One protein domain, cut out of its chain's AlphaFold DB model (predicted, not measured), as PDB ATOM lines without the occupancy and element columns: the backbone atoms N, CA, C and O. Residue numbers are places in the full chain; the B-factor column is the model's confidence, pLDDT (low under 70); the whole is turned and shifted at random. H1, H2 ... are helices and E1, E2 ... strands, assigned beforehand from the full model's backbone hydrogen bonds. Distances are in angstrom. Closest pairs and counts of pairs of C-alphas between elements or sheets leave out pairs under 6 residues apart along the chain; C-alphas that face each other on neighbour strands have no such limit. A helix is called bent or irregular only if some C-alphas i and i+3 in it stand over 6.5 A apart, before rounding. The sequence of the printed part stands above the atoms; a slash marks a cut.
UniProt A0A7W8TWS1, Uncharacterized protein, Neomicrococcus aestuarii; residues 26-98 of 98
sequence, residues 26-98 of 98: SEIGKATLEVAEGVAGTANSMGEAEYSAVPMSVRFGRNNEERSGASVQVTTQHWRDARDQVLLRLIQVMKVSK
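AT A GLANCE: This is residues 26 to 98 of the 98 residues of an uncharacterized protein of Neomicrococcus aestuarii (UniProt A0A7W8TWS1). A long, bent hairpin of two antiparallel strands, E1 and E2, has one long helix, H1, packed on it, while a second helix, H2, follows E2 and leads away from this body. Residues 85 to 98, of which 85 to 96 belong to H2, stick out as a free arm. The printed part has 73 residues, with two named helices and two named strands in the order H1, E1, E2, H2, and its class is mixed, helices and strands. The whole is only just loose, close to extended, with a radius of gyration of the C-alphas of 16.5 A, and its outline is flat, spanning 46 by 30 by 15 A.

IN THESE COORDINATES: Strand E1 covers residues 50 to 60 and measures 28.1 A from first to last C-alpha, beginning at C-alpha 50 at (189.798, 183.351, 270.259). Strand E2 covers residues 65 to 76 and measures 31.7 A. Helix H1 covers residues 26 to 46, 30.2 A long, with C-alpha 26 at (177.379, 204.296, 280.478). Helix H2 covers residues 79 to 96, 26.4 A long, and ends with C-alpha 96 at (166.055, 166.501, 259.506).

HOW THE PARTS SIT: E1 and E2 form a hairpin, antiparallel, with 161 degrees between their directions. N 54 and O 71 are within hydrogen-bond range at 2.9 A, and so are N 67 and O 58 at 2.9 A. E1 bends by 64 degrees at residue 57 and E2 by 62 degrees at residue 68; the C-alphas of these two residues face each other, 5.0 A apart. H1 has 19 pairs of C-alphas within 8 A with E2, the closest being those of Gly 29 and Ser 68, 4.7 A apart. With E1 it has 18 such pairs, the closest being the C-alphas of Ala 40 and Tyr 51, 5.1 A apart. H2 is apart from H1 and from E1. In H1 and H2 every O i to N i+4 pair is within hydrogen-bond range.

THE WHOLE: The two C-alphas farthest apart are those of Ser 26 and Lys 98, 50.0 A; Lys 98 is the chain's last residue. Without the stretch that stands free, the body has 59 residues and spans 42 by 22 by 13 A. The printed part has no cut, and the links H1 to E1, E1 to E2 and E2 to H2 are tight. The mean pLDDT of the printed part is 85.3, and it is under 70 at residue 62 and residues 97 to 98.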
ATOM      1  N   SER A  26     176.111 205.001 280.300       86.62
ATOM      2  CA  SER A  26     177.379 204.296 280.478       86.62
ATOM      3  C   SER A  26     177.237 203.077 281.389       86.62
ATOM      4  O   SER A  26     177.964 202.105 281.192       86.62
ATOM      5  N   GLU A  27     176.291 203.079 282.338       88.75
ATOM      6  CA  GLU A  27     176.009 201.907 283.171       88.75
ATOM      7  C   GLU A  27     175.445 200.747 282.347       88.75
ATOM      8  O   GLU A  27     175.914 199.619 282.494       88.75
ATOM      9  N   ILE A  28     174.501 201.015 281.435       88.19
ATOM     10  CA  ILE A  28     173.990 199.991 280.513       88.19
ATOM     11  C   ILE A  28     175.111 199.495 279.602       88.19
ATOM     12  O   ILE A  28     175.262 198.289 279.444       88.19
ATOM     13  N   GLY A  29     175.941 200.398 279.068       88.88
ATOM     14  CA  GLY A  29     177.099 200.019 278.256       88.88
ATOM     15  C   GLY A  29     178.047 199.060 278.979       88.88
ATOM     16  O   GLY A  29     178.392 198.015 278.430       88.88
ATOM     17  N   LYS A  30     178.405 199.365 280.231       91.44
ATOM     18  CA  LYS A  30     179.242 198.492 281.069       91.44
ATOM     19  C   LYS A  30     178.591 197.136 281.319       91.44
ATOM     20  O   LYS A  30     179.237 196.124 281.091       91.44
ATOM     21  N   ALA A  31     177.318 197.116 281.711       92.00
ATOM     22  CA  ALA A  31     176.596 195.868 281.948       92.00
ATOM     23  C   ALA A  31     176.519 195.004 280.678       92.00
ATOM     24  O   ALA A  31     176.701 193.791 280.730       92.00
ATOM     25  N   THR A  32     176.286 195.616 279.512       91.62
ATOM     26  CA  THR A  32     176.275 194.880 278.239       91.62
ATOM     27  C   THR A  32     177.653 194.367 277.843       91.62
ATOM     28  O   THR A  32     177.744 193.273 277.291       91.62
ATOM     29  N   LEU A  33     178.714 195.123 278.136       93.25
ATOM     30  CA  LEU A  33     180.086 194.697 277.885       93.25
ATOM     31  C   LEU A  33     180.464 193.513 278.775       93.25
ATOM     32  O   LEU A  33     180.955 192.526 278.252       93.25
ATOM     33  N   GLU A  34     180.149 193.565 280.067       93.19
ATOM     34  CA  GLU A  34     180.407 192.474 281.015       93.19
ATOM     35  C   GLU A  34     179.709 191.173 280.587       93.19
ATOM     36  O   GLU A  34     180.304 190.094 280.594       93.19
ATOM     37  N   VAL A  35     178.459 191.266 280.123       92.44
ATOM     38  CA  VAL A  35     177.749 190.110 279.557       92.44
ATOM     39  C   VAL A  35     178.457 189.591 278.303       92.44
ATOM     40  O   VAL A  35     178.632 188.383 278.158       92.44
ATOM     41  N   ALA A  36     178.877 190.478 277.398       90.44
ATOM     42  CA  ALA A  36     179.600 190.081 276.192       90.44
ATOM     43  C   ALA A  36     180.966 189.451 276.514       90.44
ATOM     44  O   ALA A  36     181.338 188.469 275.878       90.44
ATOM     45  N   GLU A  37     181.684 189.950 277.519       93.50
ATOM     46  CA  GLU A  37     182.928 189.364 278.032       93.50
ATOM     47  C   GLU A  37     182.682 187.963 278.600       93.50
ATOM     48  O   GLU A  37     183.429 187.037 278.286       93.50
ATOM     49  N   GLY A  38     181.594 187.764 279.350       89.94
ATOM     50  CA  GLY A  38     181.184 186.443 279.832       89.94
ATOM     51  C   GLY A  38     180.869 185.462 278.696       89.94
ATOM     52  O   GLY A  38     181.277 184.298 278.738       89.94
ATOM     53  N   VAL A  39     180.194 185.930 277.641       90.38
ATOM     54  CA  VAL A  39     179.932 185.125 276.435       90.38
ATOM     55  C   VAL A  39     181.234 184.802 275.699       90.38
ATOM     56  O   VAL A  39     181.433 183.650 275.321       90.38
ATOM     57  N   ALA A  40     182.135 185.772 275.532       89.62
ATOM     58  CA  ALA A  40     183.441 185.565 274.908       89.62
ATOM     59  C   ALA A  40     184.295 184.567 275.705       89.62
ATOM     60  O   ALA A  40     184.850 183.638 275.126       89.62
ATOM     61  N   GLY A  41     184.334 184.689 277.034       89.00
ATOM     62  CA  GLY A  41     185.024 183.747 277.917       89.00
ATOM     63  C   GLY A  41     184.447 182.333 277.836       89.00
ATOM     64  O   GLY A  41     185.197 181.362 277.769       89.00
ATOM     65  N   THR A  42     183.120 182.207 277.752       87.69
ATOM     66  CA  THR A  42     182.470 180.907 277.534       87.69
ATOM     67  C   THR A  42     182.841 180.334 276.164       87.69
ATOM     68  O   THR A  42     183.217 179.170 276.081       87.69
ATOM     69  N   ALA A  43     182.811 181.138 275.100       84.69
ATOM     70  CA  ALA A  43     183.199 180.702 273.758       84.69
ATOM     71  C   ALA A  43     184.670 180.245 273.696       84.69
ATOM     72  O   ALA A  43     184.945 179.174 273.162       84.69
ATOM     73  N   ASN A  44     185.577 180.981 274.347       85.81
ATOM     74  CA  ASN A  44     186.990 180.612 274.502       85.81
ATOM     75  C   ASN A  44     187.189 179.285 275.255       85.81
ATOM     76  O   ASN A  44     188.214 178.639 275.091       85.81
ATOM     77  N   SER A  45     186.234 178.866 276.093       86.25
ATOM     78  CA  SER A  45     186.314 177.584 276.812       86.25
ATOM     79  C   SER A  45     185.812 176.381 276.002       86.25
ATOM     80  O   SER A  45     186.056 175.239 276.388       86.25
ATOM     81  N   MET A  46     185.084 176.622 274.906       82.12
ATOM     82  CA  MET A  46     184.424 175.579 274.109       82.12
ATOM     83  C   MET A  46     185.192 175.194 272.838       82.12
ATOM     84  O   MET A  46     184.863 174.173 272.235       82.12
ATOM     85  N   GLY A  47     186.174 175.994 272.421       78.56
ATOM     86  CA  GLY A  47     186.931 175.796 271.186       78.56
ATOM     87  C   GLY A  47     188.359 176.324 271.283       78.56
ATOM     88  O   GLY A  47     188.816 176.727 272.349       78.56
ATOM     89  N   GLU A  48     189.056 176.298 270.154       83.62
ATOM     90  CA  GLU A  48     190.441 176.769 270.006       83.62
ATOM     91  C   GLU A  48     190.502 178.176 269.379       83.62
ATOM     92  O   GLU A  48     191.569 178.785 269.294       83.62
ATOM     93  N   ALA A  49     189.378 178.690 268.872       86.38
ATOM     94  CA  ALA A  49     189.262 180.058 268.385       86.38
ATOM     95  C   ALA A  49     189.240 181.070 269.541       86.38
ATOM     96  O   ALA A  49     188.703 180.810 270.616       86.38
ATOM     97  N   GLU A  50     189.772 182.264 269.282       88.88
ATOM     98  CA  GLU A  50     189.798 183.351 270.259       88.88
ATOM     99  C   GLU A  50     188.660 184.335 270.011       88.88
ATOM    100  O   GLU A  50     188.472 184.845 268.900       88.88
ATOM    101  N   TYR A  51     187.943 184.663 271.074       89.19
ATOM    102  CA  TYR A  51     186.804 185.563 271.093       89.19
ATOM    103  C   TYR A  51     187.085 186.743 272.017       89.19
ATOM    104  O   TYR A  51     187.583 186.577 273.133       89.19
ATOM    105  N   SER A  52     186.718 187.939 271.563       91.25
ATOM    106  CA  SER A  52     186.794 189.173 272.346       91.25
ATOM    107  C   SER A  52     185.455 189.904 272.343       91.25
ATOM    108  O   SER A  52     184.650 189.774 271.418       91.25
ATOM    109  N   ALA A  53     185.201 190.659 273.409       93.44
ATOM    110  CA  ALA A  53     184.039 191.526 273.523       93.44
ATOM    111  C   ALA A  53     184.435 192.965 273.184       93.44
ATOM    112  O   ALA A  53     185.448 193.472 273.663       93.44
ATOM    113  N   VAL A  54     183.626 193.632 272.363       92.50
ATOM    114  CA  VAL A  54     183.868 195.008 271.921       92.50
ATOM    115  C   VAL A  54     182.620 195.847 272.194       92.50
ATOM    116  O   VAL A  54     181.531 195.473 271.741       92.50
ATOM    117  N   PRO A  55     182.733 196.981 272.914       91.25
ATOM    118  CA  PRO A  55     181.604 197.880 273.112       91.25
ATOM    119  C   PRO A  55     181.186 198.499 271.776       91.25
ATOM    120  O   PRO A  55     182.021 198.858 270.946       91.25
ATOM    121  N   MET A  56     179.882 198.648 271.563       91.88
ATOM    122  CA  MET A  56     179.341 199.239 270.342       91.88
ATOM    123  C   MET A  56     178.025 199.967 270.594       91.88
ATOM    124  O   MET A  56     177.316 199.704 271.563       91.88
ATOM    125  N   SER A  57     177.654 200.847 269.669       90.19
ATOM    126  CA  SER A  57     176.313 201.427 269.645       90.19
ATOM    127  C   SER A  57     175.389 200.566 268.792       90.19
ATOM    128  O   SER A  57     175.704 200.242 267.646       90.19
ATOM    129  N   VAL A  58     174.229 200.210 269.337       87.94
ATOM    130  CA  VAL A  58     173.210 199.411 268.651       87.94
ATOM    131  C   VAL A  58     172.015 200.299 268.337       87.94
ATOM    132  O   VAL A  58     171.524 201.022 269.203       87.94
ATOM    133  N   ARG A  59     171.523 200.235 267.098       88.19
ATOM    134  CA  ARG A  59     170.279 200.902 266.703       88.19
ATOM    135  C   ARG A  59     169.101 199.984 266.985       88.19
ATOM    136  O   ARG A  59     169.085 198.846 266.522       88.19
ATOM    137  N   PHE A  60     168.118 200.469 267.738       77.69
ATOM    138  CA  PHE A  60     166.975 199.662 268.160       77.69
ATOM    139  C   PHE A  60     165.641 200.419 268.084       77.69
ATOM    140  O   PHE A  60     165.559 201.631 268.295       77.69
ATOM    141  N   GLY A  61     164.563 199.667 267.842       75.81
ATOM    142  CA  GLY A  61     163.184 200.152 267.880       75.81
ATOM    143  C   GLY A  61     162.722 200.871 266.609       75.81
ATOM    144  O   GLY A  61     163.450 201.002 265.632       75.81
ATOM    145  N   ARG A  62     161.475 201.363 266.635       68.38
ATOM    146  CA  ARG A  62     160.775 201.931 265.464       68.38
ATOM    147  C   ARG A  62     161.431 203.191 264.874       68.38
ATOM    148  O   ARG A  62     161.156 203.525 263.731       68.38
ATOM    149  N   ASN A  63     162.295 203.862 265.638       78.31
ATOM    150  CA  ASN A  63     162.984 205.093 265.235       78.31
ATOM    151  C   ASN A  63     164.510 204.930 265.112       78.31
ATOM    152  O   ASN A  63     165.204 205.939 265.052       78.31
ATOM    153  N   ASN A  64     165.039 203.697 265.107       80.88
ATOM    154  CA  ASN A  64     166.483 203.427 265.056       80.88
ATOM    155  C   ASN A  64     167.281 204.194 266.126       80.88
ATOM    156  O   ASN A  64     168.306 204.807 265.838       80.88
ATOM    157  N   GLU A  65     166.788 204.180 267.363       82.19
ATOM    158  CA  GLU A  65     167.428 204.886 268.471       82.19
ATOM    159  C   GLU A  65     168.769 204.232 268.800       82.19
ATOM    160  O   GLU A  65     168.840 203.008 268.920       82.19
ATOM    161  N   GLU A  66     169.812 205.042 268.972       86.00
ATOM    162  CA  GLU A  66     171.116 204.551 269.410       86.00
ATOM    163  C   GLU A  66     171.092 204.223 270.903       86.00
ATOM    164  O   GLU A  66     170.617 205.002 271.733       86.00
ATOM    165  N   ARG A  67     171.588 203.032 271.230       87.31
ATOM    166  CA  ARG A  67     171.712 202.502 272.585       87.31
ATOM    167  C   ARG A  67     173.101 201.930 272.787       87.31
ATOM    168  O   ARG A  67     173.739 201.491 271.831       87.31
ATOM    169  N   SER A  68     173.538 201.907 274.034       89.38
ATOM    170  CA  SER A  68     174.772 201.238 274.417       89.38
ATOM    171  C   SER A  68     174.593 199.726 274.301       89.38
ATOM    172  O   SER A  68     173.557 199.180 274.688       89.38
ATOM    173  N   GLY A  69     175.596 199.056 273.753       89.31
ATOM    174  CA  GLY A  69     175.645 197.609 273.638       89.31
ATOM    175  C   GLY A  69     177.080 197.112 273.522       89.31
ATOM    176  O   GLY A  69     178.046 197.868 273.642       89.31
ATOM    177  N   ALA A  70     177.212 195.821 273.259       90.88
ATOM    178  CA  ALA A  70     178.484 195.172 272.998       90.88
ATOM    179  C   ALA A  70     178.271 194.019 272.014       90.88
ATOM    180  O   ALA A  70     177.168 193.480 271.903       90.88
ATOM    181  N   SER A  71     179.324 193.662 271.289       91.31
ATOM    182  CA  SER A  71     179.344 192.523 270.373       91.31
ATOM    183  C   SER A  71     180.520 191.617 270.696       91.31
ATOM    184  O   SER A  71     181.578 192.088 271.110       91.31
ATOM    185  N   VAL A  72     180.320 190.317 270.495       91.69
ATOM    186  CA  VAL A  72     181.370 189.306 270.602       91.69
ATOM    187  C   VAL A  72     181.901 189.032 269.205       91.69
ATOM    188  O   VAL A  72     181.132 188.744 268.286       91.69
ATOM    189  N   GLN A  73     183.214 189.127 269.041       91.06
ATOM    190  CA  GLN A  73     183.892 188.958 267.763       91.06
ATOM    191  C   GLN A  73     184.929 187.845 267.862       91.06
ATOM    192  O   GLN A  73     185.599 187.695 268.883       91.06
ATOM    193  N   VAL A  74     185.070 187.075 266.783       88.75
ATOM    194  CA  VAL A  74     186.181 186.130 266.633       88.75
ATOM    195  C   VAL A  74     187.408 186.935 266.235       88.75
ATOM    196  O   VAL A  74     187.421 187.559 265.174       88.75
ATOM    197  N   THR A  75     188.422 186.920 267.085       87.62
ATOM    198  CA  THR A  75     189.677 187.649 266.872       87.62
ATOM    199  C   THR A  75     190.667 186.768 266.115       87.62
ATOM    200  O   THR A  75     191.293 187.223 265.160       87.62
ATOM    201  N   THR A  76     190.708 185.479 266.462       87.69
ATOM    202  CA  THR A  76     191.568 184.479 265.825       87.69
ATOM    203  C   THR A  76     190.740 183.242 265.504       87.69
ATOM    204  O   THR A  76     190.163 182.624 266.396       87.69
ATOM    205  N   GLN A  77     190.653 182.873 264.224       84.69
ATOM    206  CA  GLN A  77     189.971 181.644 263.810       84.69
ATOM    207  C   GLN A  77     190.907 180.440 263.924       84.69
ATOM    208  O   GLN A  77     192.063 180.513 263.509       84.69
ATOM    209  N   HIS A  78     190.378 179.310 264.395       88.31
ATOM    210  CA  HIS A  78     191.094 178.042 264.400       88.31
ATOM    211  C   HIS A  78     190.458 177.038 263.427       88.31
ATOM    212  O   HIS A  78     189.238 176.907 263.323       88.31
ATOM    213  N   TRP A  79     191.296 176.311 262.686       80.88
ATOM    214  CA  TRP A  79     190.852 175.416 261.610       80.88
ATOM    215  C   TRP A  79     190.065 174.196 262.117       80.88
ATOM    216  O   TRP A  79     189.235 173.657 261.382       80.88
ATOM    217  N   ARG A  80     190.315 173.750 263.358       82.50
ATOM    218  CA  ARG A  80     189.582 172.629 263.976       82.50
ATOM    219  C   ARG A  80     188.125 172.994 264.223       82.50
ATOM    220  O   ARG A  80     187.247 172.283 263.754       82.50
ATOM    221  N   ASP A  81     187.884 174.150 264.824       81.94
ATOM    222  CA  ASP A  81     186.539 174.640 265.126       81.94
ATOM    223  C   ASP A  81     185.712 174.825 263.848       81.94
ATOM    224  O   ASP A  81     184.540 174.452 263.792       81.94
ATOM    225  N   ALA A  82     186.333 175.330 262.777       79.81
ATOM    226  CA  ALA A  82     185.684 175.448 261.472       79.81
ATOM    227  C   ALA A  82     185.271 174.076 260.908       79.81
ATOM    228  O   ALA A  82     184.165 173.918 260.382       79.81
ATOM    229  N   ARG A  83     186.138 173.065 261.037       80.69
ATOM    230  CA  ARG A  83     185.835 171.691 260.619       80.69
ATOM    231  C   ARG A  83     184.704 171.091 261.454       80.69
ATOM    232  O   ARG A  83     183.791 170.491 260.884       80.69
ATOM    233  N   ASP A  84     184.732 171.278 262.767       83.06
ATOM    234  CA  ASP A  84     183.722 170.739 263.678       83.06
ATOM    235  C   ASP A  84     182.351 171.380 263.446       83.06
ATOM    236  O   ASP A  84     181.340 170.677 263.418       83.06
ATOM    237  N   GLN A  85     182.296 172.680 263.141       82.50
ATOM    238  CA  GLN A  85     181.053 173.337 262.721       82.50
ATOM    239  C   GLN A  85     180.463 172.728 261.441       82.50
ATOM    240  O   GLN A  85     179.247 172.531 261.358       82.50
ATOM    241  N   VAL A  86     181.296 172.398 260.448       77.81
ATOM    242  CA  VAL A  86     180.840 171.723 259.219       77.81
ATOM    243  C   VAL A  86     180.271 170.339 259.540       77.81
ATOM    244  O   VAL A  86     179.196 169.992 259.046       77.81
ATOM    245  N   LEU A  87     180.949 169.567 260.396       80.44
ATOM    246  CA  LEU A  87     180.488 168.241 260.817       80.44
ATOM    247  C   LEU A  87     179.160 168.314 261.586       80.44
ATOM    248  O   LEU A  87     178.233 167.564 261.274       80.44
ATOM    249  N   LEU A  88     179.023 169.249 262.531       86.25
ATOM    250  CA  LEU A  88     177.776 169.481 263.268       86.25
ATOM    251  C   LEU A  88     176.624 169.850 262.327       86.25
ATOM    252  O   LEU A  88     175.523 169.305 262.449       86.25
ATOM    253  N   ARG A  89     176.878 170.721 261.345       81.81
ATOM    254  CA  ARG A  89     175.875 171.121 260.350       81.81
ATOM    255  C   ARG A  89     175.428 169.944 259.486       81.81
ATOM    256  O   ARG A  89     174.230 169.795 259.253       81.81
ATOM    257  N   LEU A  90     176.356 169.085 259.059       80.56
ATOM    258  CA  LEU A  90     176.042 167.867 258.305       80.56
ATOM    259  C   LEU A  90     175.154 166.917 259.123       80.56
ATOM    260  O   LEU A  90     174.122 166.464 258.631       80.56
ATOM    261  N   ILE A  91     175.509 166.670 260.389       87.25
ATOM    262  CA  ILE A  91     174.718 165.825 261.298       87.25
ATOM    263  C   ILE A  91     173.299 166.380 261.457       87.25
ATOM    264  O   ILE A  91     172.333 165.616 261.459       87.25
ATOM    265  N   GLN A  92     173.151 167.699 261.578       86.19
ATOM    266  CA  GLN A  92     171.843 168.325 261.740       86.19
ATOM    267  C   GLN A  92     170.976 168.199 260.481       86.19
ATOM    268  O   GLN A  92     169.794 167.886 260.599       86.19
ATOM    269  N   VAL A  93     171.560 168.335 259.287       82.56
ATOM    270  CA  VAL A  93     170.865 168.063 258.015       82.56
ATOM    271  C   VAL A  93     170.440 166.594 257.928       82.56
ATOM    272  O   VAL A  93     169.293 166.303 257.602       82.56
ATOM    273  N   MET A  94     171.322 165.659 258.296       77.75
ATOM    274  CA  MET A  94     171.004 164.226 258.297       77.75
ATOM    275  C   MET A  94     169.895 163.852 259.289       77.75
ATOM    276  O   MET A  94     169.150 162.909 259.032       77.75
ATOM    277  N   LYS A  95     169.771 164.571 260.412       83.00
ATOM    278  CA  LYS A  95     168.687 164.378 261.389       83.00
ATOM    279  C   LYS A  95     167.330 164.881 260.893       83.00
ATOM    280  O   LYS A  95     166.325 164.323 261.305       83.00
ATOM    281  N   VAL A  96     167.298 165.922 260.056       72.56
ATOM    282  CA  VAL A  96     166.055 166.501 259.506       72.56
ATOM    283  C   VAL A  96     165.560 165.734 258.275       72.56
ATOM    284  O   VAL A  96     164.364 165.702 258.021       72.56
ATOM    285  N   SER A  97     166.458 165.084 257.528       59.81
ATOM    286  CA  SER A  97     166.113 164.239 256.370       59.81
ATOM    287  C   SER A  97     165.644 162.814 256.723       59.81
ATOM    288  O   SER A  97     165.607 161.959 255.838       59.81
ATOM    289  N   LYS A  98     165.318 162.532 257.988       51.47
ATOM    290  CA  LYS A  98     164.735 161.260 258.446       51.47
ATOM    291  C   LYS A  98     163.290 161.467 258.868       51.47
ATOM    292  O   LYS A  98     162.488 160.561 258.563       51.47
TER     293      LYS A  98